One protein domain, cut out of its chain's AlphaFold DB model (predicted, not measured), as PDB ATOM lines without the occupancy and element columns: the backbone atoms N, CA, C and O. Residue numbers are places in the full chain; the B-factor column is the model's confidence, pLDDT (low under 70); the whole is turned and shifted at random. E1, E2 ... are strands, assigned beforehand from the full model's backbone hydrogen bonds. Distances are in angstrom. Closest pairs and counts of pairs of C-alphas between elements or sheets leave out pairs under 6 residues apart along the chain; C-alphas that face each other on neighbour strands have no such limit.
ATOM      1  N   VAL A  39     -34.244  60.726 -36.310       66.94
ATOM      2  CA  VAL A  39     -35.232  59.937 -37.060       66.94
ATOM      3  C   VAL A  39     -35.348  60.527 -38.468       66.94
ATOM      4  O   VAL A  39     -35.572  61.729 -38.622       66.94
ATOM      5  N   ARG A  40     -35.142  59.706 -39.500       67.44
ATOM      6  CA  ARG A  40     -35.234  60.110 -40.910       67.44
ATOM      7  C   ARG A  40     -36.600  59.786 -41.494       67.44
ATOM      8  O   ARG A  40     -37.185  60.650 -42.141       67.44
ATOM      9  N   ARG A  41     -37.085  58.559 -41.292       52.44
ATOM     10  CA  ARG A  41     -38.399  58.112 -41.773       52.44
ATOM     11  C   ARG A  41     -38.854  56.830 -41.088       52.44
ATOM     12  O   ARG A  41     -38.036  56.020 -40.657       52.44
ATOM     13  N   GLU A  42     -40.161  56.624 -41.089       58.62
ATOM     14  CA  GLU A  42     -40.773  55.318 -40.867       58.62
ATOM     15  C   GLU A  42     -40.572  54.457 -42.118       58.62
ATOM     16  O   GLU A  42     -40.854  54.875 -43.243       58.62
ATOM     17  N   VAL A  43     -39.994  53.275 -41.924       58.16
ATOM     18  CA  VAL A  43     -39.799  52.275 -42.979       58.16
ATOM     19  C   VAL A  43     -41.020  51.367 -43.039       58.16
ATOM     20  O   VAL A  43     -41.508  51.079 -44.129       58.16
ATOM     21  N   ASP A  44     -41.529  50.968 -41.872       58.81
ATOM     22  CA  ASP A  44     -42.815  50.298 -41.701       58.81
ATOM     23  C   ASP A  44     -43.375  50.534 -40.283       58.81
ATOM     24  O   ASP A  44     -42.909  51.408 -39.553       58.81
ATOM     25  N   VAL A  45     -44.381  49.738 -39.903       54.88
ATOM     26  CA  VAL A  45     -45.115  49.836 -38.632       54.88
ATOM     27  C   VAL A  45     -44.204  49.771 -37.398       54.88
ATOM     28  O   VAL A  45     -44.560  50.347 -36.377       54.88
ATOM     29  N   ASN A  46     -43.053  49.096 -37.474       61.62
ATOM     30  CA  ASN A  46     -42.145  48.917 -36.336       61.62
ATOM     31  C   ASN A  46     -40.678  49.263 -36.644       61.62
ATOM     32  O   ASN A  46     -39.835  49.162 -35.752       61.62
ATOM     33  N   TRP A  47     -40.345  49.670 -37.870       64.00
ATOM     34  CA  TRP A  47     -38.987  50.045 -38.261       64.00
ATOM     35  C   TRP A  47     -38.851  51.541 -38.525       64.00
ATOM     36  O   TRP A  47     -39.517  52.103 -39.396       64.00
ATOM     37  N   LEU A  48     -37.910  52.173 -37.823       62.44
ATOM     38  CA  LEU A  48     -37.464  53.539 -38.095       62.44
ATOM     39  C   LEU A  48     -36.085  53.510 -38.740       62.44
ATOM     40  O   LEU A  48     -35.174  52.843 -38.249       62.44
ATOM     41  N   GLU A  49     -35.922  54.272 -39.818       65.75
ATOM     42  CA  GLU A  49     -34.609  54.675 -40.308       65.75
ATOM     43  C   GLU A  49     -34.212  55.951 -39.572       65.75
ATOM     44  O   GLU A  49     -34.951  56.941 -39.572       65.75
ATOM     45  N   GLY A  50     -33.034  55.946 -38.965       68.94
ATOM     46  CA  GLY A  50     -32.433  57.127 -38.377       68.94
ATOM     47  C   GLY A  50     -30.964  57.260 -38.730       68.94
ATOM     48  O   GLY A  50     -30.394  56.458 -39.462       68.94
ATOM     49  N   GLU A  51     -30.356  58.309 -38.209       66.06
ATOM     50  CA  GLU A  51     -28.958  58.644 -38.430       66.06
ATOM     51  C   GLU A  51     -28.286  58.957 -37.095       66.06
ATOM     52  O   GLU A  51     -28.816  59.740 -36.301       66.06
ATOM     53  N   ARG A  52     -27.112  58.364 -36.868       66.38
ATOM     54  CA  ARG A  52     -26.237  58.625 -35.721       66.38
ATOM     55  C   ARG A  52     -24.837  58.909 -36.249       66.38
ATOM     56  O   ARG A  52     -24.268  58.076 -36.943       66.38
ATOM     57  N   ASN A  53     -24.273  60.068 -35.914       66.56
ATOM     58  CA  ASN A  53     -22.913  60.466 -36.316       66.56
ATOM     59  C   ASN A  53     -22.639  60.369 -37.836       66.56
ATOM     60  O   ASN A  53     -21.520  60.074 -38.242       66.56
ATOM     61  N   GLY A  54     -23.655  60.601 -38.675       65.12
ATOM     62  CA  GLY A  54     -23.553  60.484 -40.138       65.12
ATOM     63  C   GLY A  54     -23.774  59.072 -40.693       65.12
ATOM     64  O   GLY A  54     -23.855  58.906 -41.909       65.12
ATOM     65  N   GLU A  55     -23.916  58.060 -39.833       61.31
ATOM     66  CA  GLU A  55     -24.231  56.687 -40.228       61.31
ATOM     67  C   GLU A  55     -25.733  56.421 -40.129       61.31
ATOM     68  O   GLU A  55     -26.378  56.755 -39.131       61.31
ATOM     69  N   ASN A  56     -26.299  55.793 -41.160       60.94
ATOM     70  CA  ASN A  56     -27.692  55.358 -41.137       60.94
ATOM     71  C   ASN A  56     -27.834  54.103 -40.271       60.94
ATOM     72  O   ASN A  56     -27.064  53.153 -40.415       60.94
ATOM     73  N   LEU A  57     -28.863  54.074 -39.432       62.50
ATOM     74  CA  LEU A  57     -29.253  52.913 -38.644       62.50
ATOM     75  C   LEU A  57     -30.743  52.630 -38.804       62.50
ATOM     76  O   LEU A  57     -31.547  53.531 -39.043       62.50
ATOM     77  N   PHE A  58     -31.101  51.368 -38.614       62.09
ATOM     78  CA  PHE A  58     -32.485  50.941 -38.493       62.09
ATOM     79  C   PHE A  58     -32.703  50.469 -37.066       62.09
ATOM     80  O   PHE A  58     -31.908  49.682 -36.555       62.09
ATOM     81  N   PHE A  59     -33.756  50.950 -36.418       65.00
ATOM     82  CA  PHE A  59     -34.102  50.507 -35.075       65.00
ATOM     83  C   PHE A  59     -35.569  50.119 -35.010       65.00
ATOM     84  O   PHE A  59     -36.442  50.759 -35.601       65.00
ATOM     85  N   TYR A  60     -35.797  49.019 -34.301       67.50
ATOM     86  CA  TYR A  60     -37.116  48.465 -34.086       67.50
ATOM     87  C   TYR A  60     -37.735  49.141 -32.866       67.50
ATOM     88  O   TYR A  60     -37.201  49.047 -31.756       67.50
ATOM     89  N   TYR A  61     -38.854  49.820 -33.067       71.06
ATOM     90  CA  TYR A  61     -39.643  50.405 -31.994       71.06
ATOM     91  C   TYR A  61     -40.996  49.716 -31.926       71.06
ATOM     92  O   TYR A  61     -41.452  49.060 -32.860       71.06
ATOM     93  N   THR A  62     -41.626  49.821 -30.773       72.62
ATOM     94  CA  THR A  62     -42.915  49.197 -30.532       72.62
ATOM     95  C   THR A  62     -43.673  49.998 -29.500       72.62
ATOM     96  O   THR A  62     -43.097  50.715 -28.675       72.62
ATOM     97  N   LYS A  63     -44.990  49.876 -29.577       75.94
ATOM     98  CA  LYS A  63     -45.903  50.512 -28.653       75.94
ATOM     99  C   LYS A  63     -46.210  49.560 -27.505       75.94
ATOM    100  O   LYS A  63     -46.525  48.385 -27.720       75.94
ATOM    101  N   VAL A  64     -46.136  50.084 -26.292       79.38
ATOM    102  CA  VAL A  64     -46.552  49.394 -25.080       79.38
ATOM    103  C   VAL A  64     -48.068  49.239 -25.103       79.38
ATOM    104  O   VAL A  64     -48.810  50.215 -25.205       79.38
ATOM    105  N   ILE A  65     -48.521  47.996 -24.992       77.06
ATOM    106  CA  ILE A  65     -49.939  47.626 -24.935       77.06
ATOM    107  C   ILE A  65     -50.388  47.248 -23.526       77.06
ATOM    108  O   ILE A  65     -51.588  47.154 -23.298       77.06
ATOM    109  N   TYR A  66     -49.447  47.057 -22.593       73.94
ATOM    110  CA  TYR A  66     -49.738  46.894 -21.170       73.94
ATOM    111  C   TYR A  66     -48.663  47.567 -20.312       73.94
ATOM    112  O   TYR A  66     -47.472  47.337 -20.539       73.94
ATOM    113  N   PRO A  67     -49.041  48.354 -19.291       78.12
ATOM    114  CA  PRO A  67     -48.069  48.952 -18.386       78.12
ATOM    115  C   PRO A  67     -47.311  47.872 -17.608       78.12
ATOM    116  O   PRO A  67     -47.825  46.779 -17.374       78.12
ATOM    117  N   PHE A  68     -46.088  48.181 -17.190       82.19
ATOM    118  CA  PHE A  68     -45.242  47.288 -16.403       82.19
ATOM    119  C   PHE A  68     -44.566  48.079 -15.289       82.19
ATOM    120  O   PHE A  68     -43.913  49.091 -15.543       82.19
ATOM    121  N   THR A  69     -44.738  47.630 -14.047       85.38
ATOM    122  CA  THR A  69     -44.085  48.233 -12.882       85.38
ATOM    123  C   THR A  69     -42.824  47.439 -12.552       85.38
ATOM    124  O   THR A  69     -42.941  46.254 -12.227       85.38
ATOM    125  N   PRO A  70     -41.636  48.064 -12.609       84.06
ATOM    126  CA  PRO A  70     -40.383  47.372 -12.365       84.06
ATOM    127  C   PRO A  70     -40.280  46.970 -10.890       84.06
ATOM    128  O   PRO A  70     -40.590  47.749  -9.988       84.06
ATOM    129  N   ARG A  71     -39.839  45.738 -10.648       75.69
ATOM    130  CA  ARG A  71     -39.572  45.153  -9.325       75.69
ATOM    131  C   ARG A  71     -38.095  45.192  -8.968       75.69
ATOM    132  O   ARG A  71     -37.736  45.102  -7.796       75.69
ATOM    133  N   ARG A  72     -37.236  45.284  -9.982       70.88
ATOM    134  CA  ARG A  72     -35.777  45.309  -9.861       70.88
ATOM    135  C   ARG A  72     -35.229  46.549 -10.553       70.88
ATOM    136  O   ARG A  72     -35.828  47.069 -11.483       70.88
ATOM    137  N   ASN A  73     -34.050  46.995 -10.136       82.31
ATOM    138  CA  ASN A  73     -33.356  48.125 -10.766       82.31
ATOM    139  C   ASN A  73     -32.877  47.839 -12.205       82.31
ATOM    140  O   ASN A  73     -32.518  48.769 -12.917       82.31
ATOM    141  N   THR A  74     -32.862  46.572 -12.626       71.25
ATOM    142  CA  THR A  74     -32.551  46.141 -13.997       71.25
ATOM    143  C   THR A  74     -33.753  46.212 -14.937       71.25
ATOM    144  O   THR A  74     -33.595  46.042 -16.145       71.25
ATOM    145  N   GLU A  75     -34.958  46.393 -14.398       86.06
ATOM    146  CA  GLU A  75     -36.215  46.366 -15.140       86.06
ATOM    147  C   GLU A  75     -36.631  47.777 -15.575       86.06
ATOM    148  O   GLU A  75     -36.531  48.732 -14.806       86.06
ATOM    149  N   LEU A  76     -37.122  47.908 -16.808       84.75
ATOM    150  CA  LEU A  76     -37.615  49.171 -17.351       84.75
ATOM    151  C   LEU A  76     -39.128  49.248 -17.169       84.75
ATOM    152  O   LEU A  76     -39.856  48.428 -17.723       84.75
ATOM    153  N   GLY A  77     -39.606  50.247 -16.430       82.50
ATOM    154  CA  GLY A  77     -41.039  50.491 -16.311       82.50
ATOM    155  C   GLY A  77     -41.660  50.901 -17.643       82.50
ATOM    156  O   GLY A  77     -41.078  51.692 -18.380       82.50
ATOM    157  N   LEU A  78     -42.850  50.377 -17.930       86.81
ATOM    158  CA  LEU A  78     -43.594  50.673 -19.152       86.81
ATOM    159  C   LEU A  78     -44.901  51.387 -18.816       86.81
ATOM    160  O   LEU A  78     -45.632  50.959 -17.917       86.81
ATOM    161  N   LYS A  79     -45.237  52.437 -19.566       83.44
ATOM    162  CA  LYS A  79     -46.552  53.089 -19.507       83.44
ATOM    163  C   LYS A  79     -47.396  52.694 -20.711       83.44
ATOM    164  O   LYS A  79     -46.879  52.539 -21.809       83.44
ATOM    165  N   MET A  80     -48.704  52.546 -20.505       79.38
ATOM    166  CA  MET A  80     -49.636  52.273 -21.602       79.38
ATOM    167  C   MET A  80     -49.445  53.294 -22.728       79.38
ATOM    168  O   MET A  80     -49.309  54.487 -22.457       79.38
ATOM    169  N   ASP A  81     -49.428  52.807 -23.966       73.75
ATOM    170  CA  ASP A  81     -49.207  53.576 -25.189       73.75
ATOM    171  C   ASP A  81     -47.826  54.236 -25.356       73.75
ATOM    172  O   ASP A  81     -47.587  54.893 -26.373       73.75
ATOM    173  N   GLU A  82     -46.899  54.037 -24.418       83.94
ATOM    174  CA  GLU A  82     -45.520  54.503 -24.539       83.94
ATOM    175  C   GLU A  82     -44.803  53.819 -25.710       83.94
ATOM    176  O   GLU A  82     -45.040  52.651 -26.016       83.94
ATOM    177  N   VAL A  83     -43.902  54.551 -26.365       78.44
ATOM    178  CA  VAL A  83     -43.012  53.991 -27.382       78.44
ATOM    179  C   VAL A  83     -41.680  53.629 -26.741       78.44
ATOM    180  O   VAL A  83     -41.034  54.469 -26.113       78.44
ATOM    181  N   VAL A  84     -41.259  52.384 -26.945       82.06
ATOM    182  CA  VAL A  84     -39.947  51.886 -26.528       82.06
ATOM    183  C   VAL A  84     -39.194  51.313 -27.719       82.06
ATOM    184  O   VAL A  84     -39.781  50.721 -28.628       82.06
ATOM    185  N   THR A  85     -37.875  51.469 -27.707       76.31
ATOM    186  CA  THR A  85     -36.989  50.858 -28.702       76.31
ATOM    187  C   THR A  85     -36.499  49.516 -28.182       76.31
ATOM    188  O   THR A  85     -36.037  49.436 -27.045       76.31
ATOM    189  N   ILE A  86     -36.558  48.467 -29.003       78.19
ATOM    190  CA  ILE A  86     -36.026  47.144 -28.654       78.19
ATOM    191  C   ILE A  86     -34.555  47.081 -29.045       78.19
ATOM    192  O   ILE A  86     -34.202  47.315 -30.198       78.19
ATOM    193  N   ARG A  87     -33.697  46.753 -28.077       73.38
ATOM    194  CA  ARG A  87     -32.251  46.603 -28.283       73.38
ATOM    195  C   ARG A  87     -31.868  45.160 -28.552       73.38
ATOM    196  O   ARG A  87     -31.077  44.896 -29.447       73.38
ATOM    197  N   ARG A  88     -32.392  44.230 -27.747       66.50
ATOM    198  CA  ARG A  88     -32.124  42.793 -27.873       66.50
ATOM    199  C   ARG A  88     -33.187  41.948 -27.187       66.50
ATOM    200  O   ARG A  88     -33.818  42.371 -26.222       66.50
ATOM    201  N   GLU A  89     -33.337  40.730 -27.688       78.50
ATOM    202  CA  GLU A  89     -34.034  39.637 -27.013       78.50
ATOM    203  C   GLU A  89     -33.086  39.048 -25.969       78.50
ATOM    204  O   GLU A  89     -31.977  38.639 -26.314       78.50
ATOM    205  N   ILE A  90     -33.494  39.075 -24.702       76.75
ATOM    206  CA  ILE A  90     -32.733  38.450 -23.617       76.75
ATOM    207  C   ILE A  90     -33.047  36.957 -23.597       76.75
ATOM    208  O   ILE A  90     -32.134  36.133 -23.609       76.75
ATOM    209  N   ASP A  91     -34.338  36.636 -23.636       72.75
ATOM    210  CA  ASP A  91     -34.879  35.286 -23.715       72.75
ATOM    211  C   ASP A  91     -36.294  35.311 -24.333       72.75
ATOM    212  O   ASP A  91     -36.719  36.298 -24.941       72.75
ATOM    213  N   GLU A  92     -37.026  34.205 -24.208       58.44
ATOM    214  CA  GLU A  92     -38.375  34.040 -24.755       58.44
ATOM    215  C   GLU A  92     -39.411  34.992 -24.129       58.44
ATOM    216  O   GLU A  92     -40.421  35.314 -24.760       58.44
ATOM    217  N   ASN A  93     -39.130  35.503 -22.929       72.12
ATOM    218  CA  ASN A  93     -40.042  36.281 -22.099       72.12
ATOM    219  C   ASN A  93     -39.618  37.746 -21.944       72.12
ATOM    220  O   ASN A  93     -40.477  38.587 -21.682       72.12
ATOM    221  N   TRP A  94     -38.339  38.076 -22.138       77.81
ATOM    222  CA  TRP A  94     -37.783  39.398 -21.852       77.81
ATOM    223  C   TRP A  94     -37.099  40.051 -23.053       77.81
ATOM    224  O   TRP A  94     -36.234  39.475 -23.720       77.81
ATOM    225  N   TYR A  95     -37.426  41.325 -23.260       84.00
ATOM    226  CA  TYR A  95     -36.649  42.236 -24.091       84.00
ATOM    227  C   TYR A  95     -35.843  43.189 -23.232       84.00
ATOM    228  O   TYR A  95     -36.303  43.610 -22.181       84.00
ATOM    229  N   GLU A  96     -34.673  43.586 -23.716       80.31
ATOM    230  CA  GLU A  96     -34.008  44.802 -23.264       80.31
ATOM    231  C   GLU A  96     -34.326  45.918 -24.253       80.31
ATOM    232  O   GLU A  96     -34.198  45.745 -25.472       80.31
ATOM    233  N   GLY A  97     -34.715  47.076 -23.735       82.56
ATOM    234  CA  GLY A  97     -35.028  48.227 -24.565       82.56
ATOM    235  C   GLY A  97     -34.705  49.550 -23.900       82.56
ATOM    236  O   GLY A  97     -34.025  49.609 -22.874       82.56
ATOM    237  N   THR A  98     -35.142  50.628 -24.538       77.81
ATOM    238  CA  THR A  98     -34.903  51.997 -24.078       77.81
ATOM    239  C   THR A  98     -36.182  52.811 -24.195       77.81
ATOM    240  O   THR A  98     -36.862  52.732 -25.221       77.81
ATOM    241  N   ASN A  99     -36.513  53.578 -23.156       77.88
ATOM    242  CA  ASN A  99     -37.637  54.512 -23.194       77.88
ATOM    243  C   ASN A  99     -37.225  55.878 -23.773       77.88
ATOM    244  O   ASN A  99     -36.060  56.132 -24.086       77.88
ATOM    245  N   HIS A 100     -38.187  56.791 -23.879       71.94
ATOM    246  CA  HIS A 100     -37.967  58.152 -24.372       71.94
ATOM    247  C   HIS A 100     -37.018  58.999 -23.495       71.94
ATOM    248  O   HIS A 100     -36.489  60.002 -23.967       71.94
ATOM    249  N   LEU A 101     -36.779  58.599 -22.240       71.44
ATOM    250  CA  LEU A 101     -35.835  59.244 -21.317       71.44
ATOM    251  C   LEU A 101     -34.399  58.705 -21.463       71.44
ATOM    252  O   LEU A 101     -33.485  59.193 -20.797       71.44
ATOM    253  N   GLY A 102     -34.181  57.708 -22.325       68.44
ATOM    254  CA  GLY A 102     -32.881  57.059 -22.498       68.44
ATOM    255  C   GLY A 102     -32.541  56.048 -21.399       68.44
ATOM    256  O   GLY A 102     -31.389  55.619 -21.302       68.44
ATOM    257  N   GLU A 103     -33.509  55.675 -20.559       78.56
ATOM    258  CA  GLU A 103     -33.339  54.644 -19.537       78.56
ATOM    259  C   GLU A 103     -33.342  53.268 -20.194       78.56
ATOM    260  O   GLU A 103     -34.162  52.987 -21.068       78.56
ATOM    261  N   ILE A 104     -32.409  52.413 -19.778       79.69
ATOM    262  CA  ILE A 104     -32.233  51.068 -20.324       79.69
ATOM    263  C   ILE A 104     -32.626  50.063 -19.253       79.69
ATOM    264  O   ILE A 104     -32.160  50.153 -18.119       79.69
ATOM    265  N   GLY A 105     -33.426  49.078 -19.637       79.56
ATOM    266  CA  GLY A 105     -33.752  47.956 -18.773       79.56
ATOM    267  C   GLY A 105     -34.528  46.881 -19.513       79.56
ATOM    268  O   GLY A 105     -34.895  47.041 -20.684       79.56
ATOM    269  N   ILE A 106     -34.747  45.772 -18.816       80.94
ATOM    270  CA  ILE A 106     -35.514  44.649 -19.339       80.94
ATOM    271  C   ILE A 106     -37.007  44.819 -19.057       80.94
ATOM    272  O   ILE A 106     -37.392  45.342 -18.013       80.94
ATOM    273  N   PHE A 107     -37.855  44.367 -19.969       85.62
ATOM    274  CA  PHE A 107     -39.301  44.330 -19.790       85.62
ATOM    275  C   PHE A 107     -39.927  43.112 -20.479       85.62
ATOM    276  O   PHE A 107     -39.337  42.559 -21.416       85.62
ATOM    277  N   PRO A 108     -41.124  42.683 -20.043       79.38
ATOM    278  CA  PRO A 108     -41.754  41.498 -20.598       79.38
ATOM    279  C   PRO A 108     -42.160  41.688 -22.064       79.38
ATOM    280  O   PRO A 108     -42.792  42.678 -22.445       79.38
ATOM    281  N   ARG A 109     -41.850  40.695 -22.897       82.44
ATOM    282  CA  ARG A 109     -42.133  40.658 -24.338       82.44
ATOM    283  C   ARG A 109     -43.609  40.852 -24.683       82.44
ATOM    284  O   ARG A 109     -43.932  41.424 -25.715       82.44
TER     285      ARG A 109
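AT A GLANCE: This is residues 39 to 109 of the 192 residues of an uncharacterized protein of Angiostrongylus cantonensis (UniProt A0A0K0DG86). A strongly twisted antiparallel sheet of six strands is drawn out into two groups, with the long strand E3 shared between them: E1, E2 and the first part of E3 make one end, while the last part of E3 joins E4, E5 and E6 in the other. Beyond E3 a long loop, residues 64 to 82, swings out to the end of the longest axis away from E1 and E2 and then returns to E4. The printed part has 71 residues, with no named helix and six named strands that follow the sheet's order, E1 E2 E3 E4 E5 E6; the class is all strand, with 36 residues in named strands. The whole is compact, with a radius of gyration of the C-alphas of 12.6 A, yet elongated in outline, spanning 38 by 24 by 22 A.

HOW THE PARTS SIT: The sheet is a meander, each strand the antiparallel neighbour of the one before. Its longest strand, E3, residues 55 to 63, has staggered pairing: residues 55 to 60 pair with E2, residues 47 to 52, and residues 60 to 63 with E4, residues 83 to 89. E2 and E3 form a hairpin at 140 degrees, with N 50 and O 57 2.8 A apart, within hydrogen-bond range. E1, residues 39 to 42, is an edge strand and forms a hairpin with E2 at 165 degrees; N 49 and O 41 are within range at 2.9 A. E3 and E4 form a hairpin too, with N 86 and O 60 within range at 2.9 A, and the C-alphas of Tyr 61 and Thr 85 face each other at 4.3 A. E4 and E5, residues 94 to 98, form a hairpin at 129 degrees, with N 87 and O 96 at 2.8 A. E5 and the other edge strand, E6, residues 104 to 108, form a hairpin at 144 degrees, with N 107 and O 95 at 2.8 A. E2 and E4 are apart, as are E3 and E5.

IN THESE COORDINATES: E1 begins at C-alpha 39, (-35.232, 59.937, -37.060). E3 measures 25.3 A from C-alpha 55, (-24.231, 56.687, -40.228), to C-alpha 63, (-45.903, 50.512, -28.653). E4 measures 16.9 A and E2 15.6 A; E6, 13.5 A long, ends at C-alpha 108, (-41.754, 41.498, -20.598). E5 measures 13.1 A and E1 8.2 A.

THE WHOLE: The two C-alphas farthest apart, those of Gly 54 and Arg 71, are 38.0 A apart. The printed part has no cut. The link from E3 to E4 is long, 19 residues; the other four links are tight. The mean pLDDT of the printed part is 73.2, and residues 39 to 60, 88, 92 and 102 are under 70.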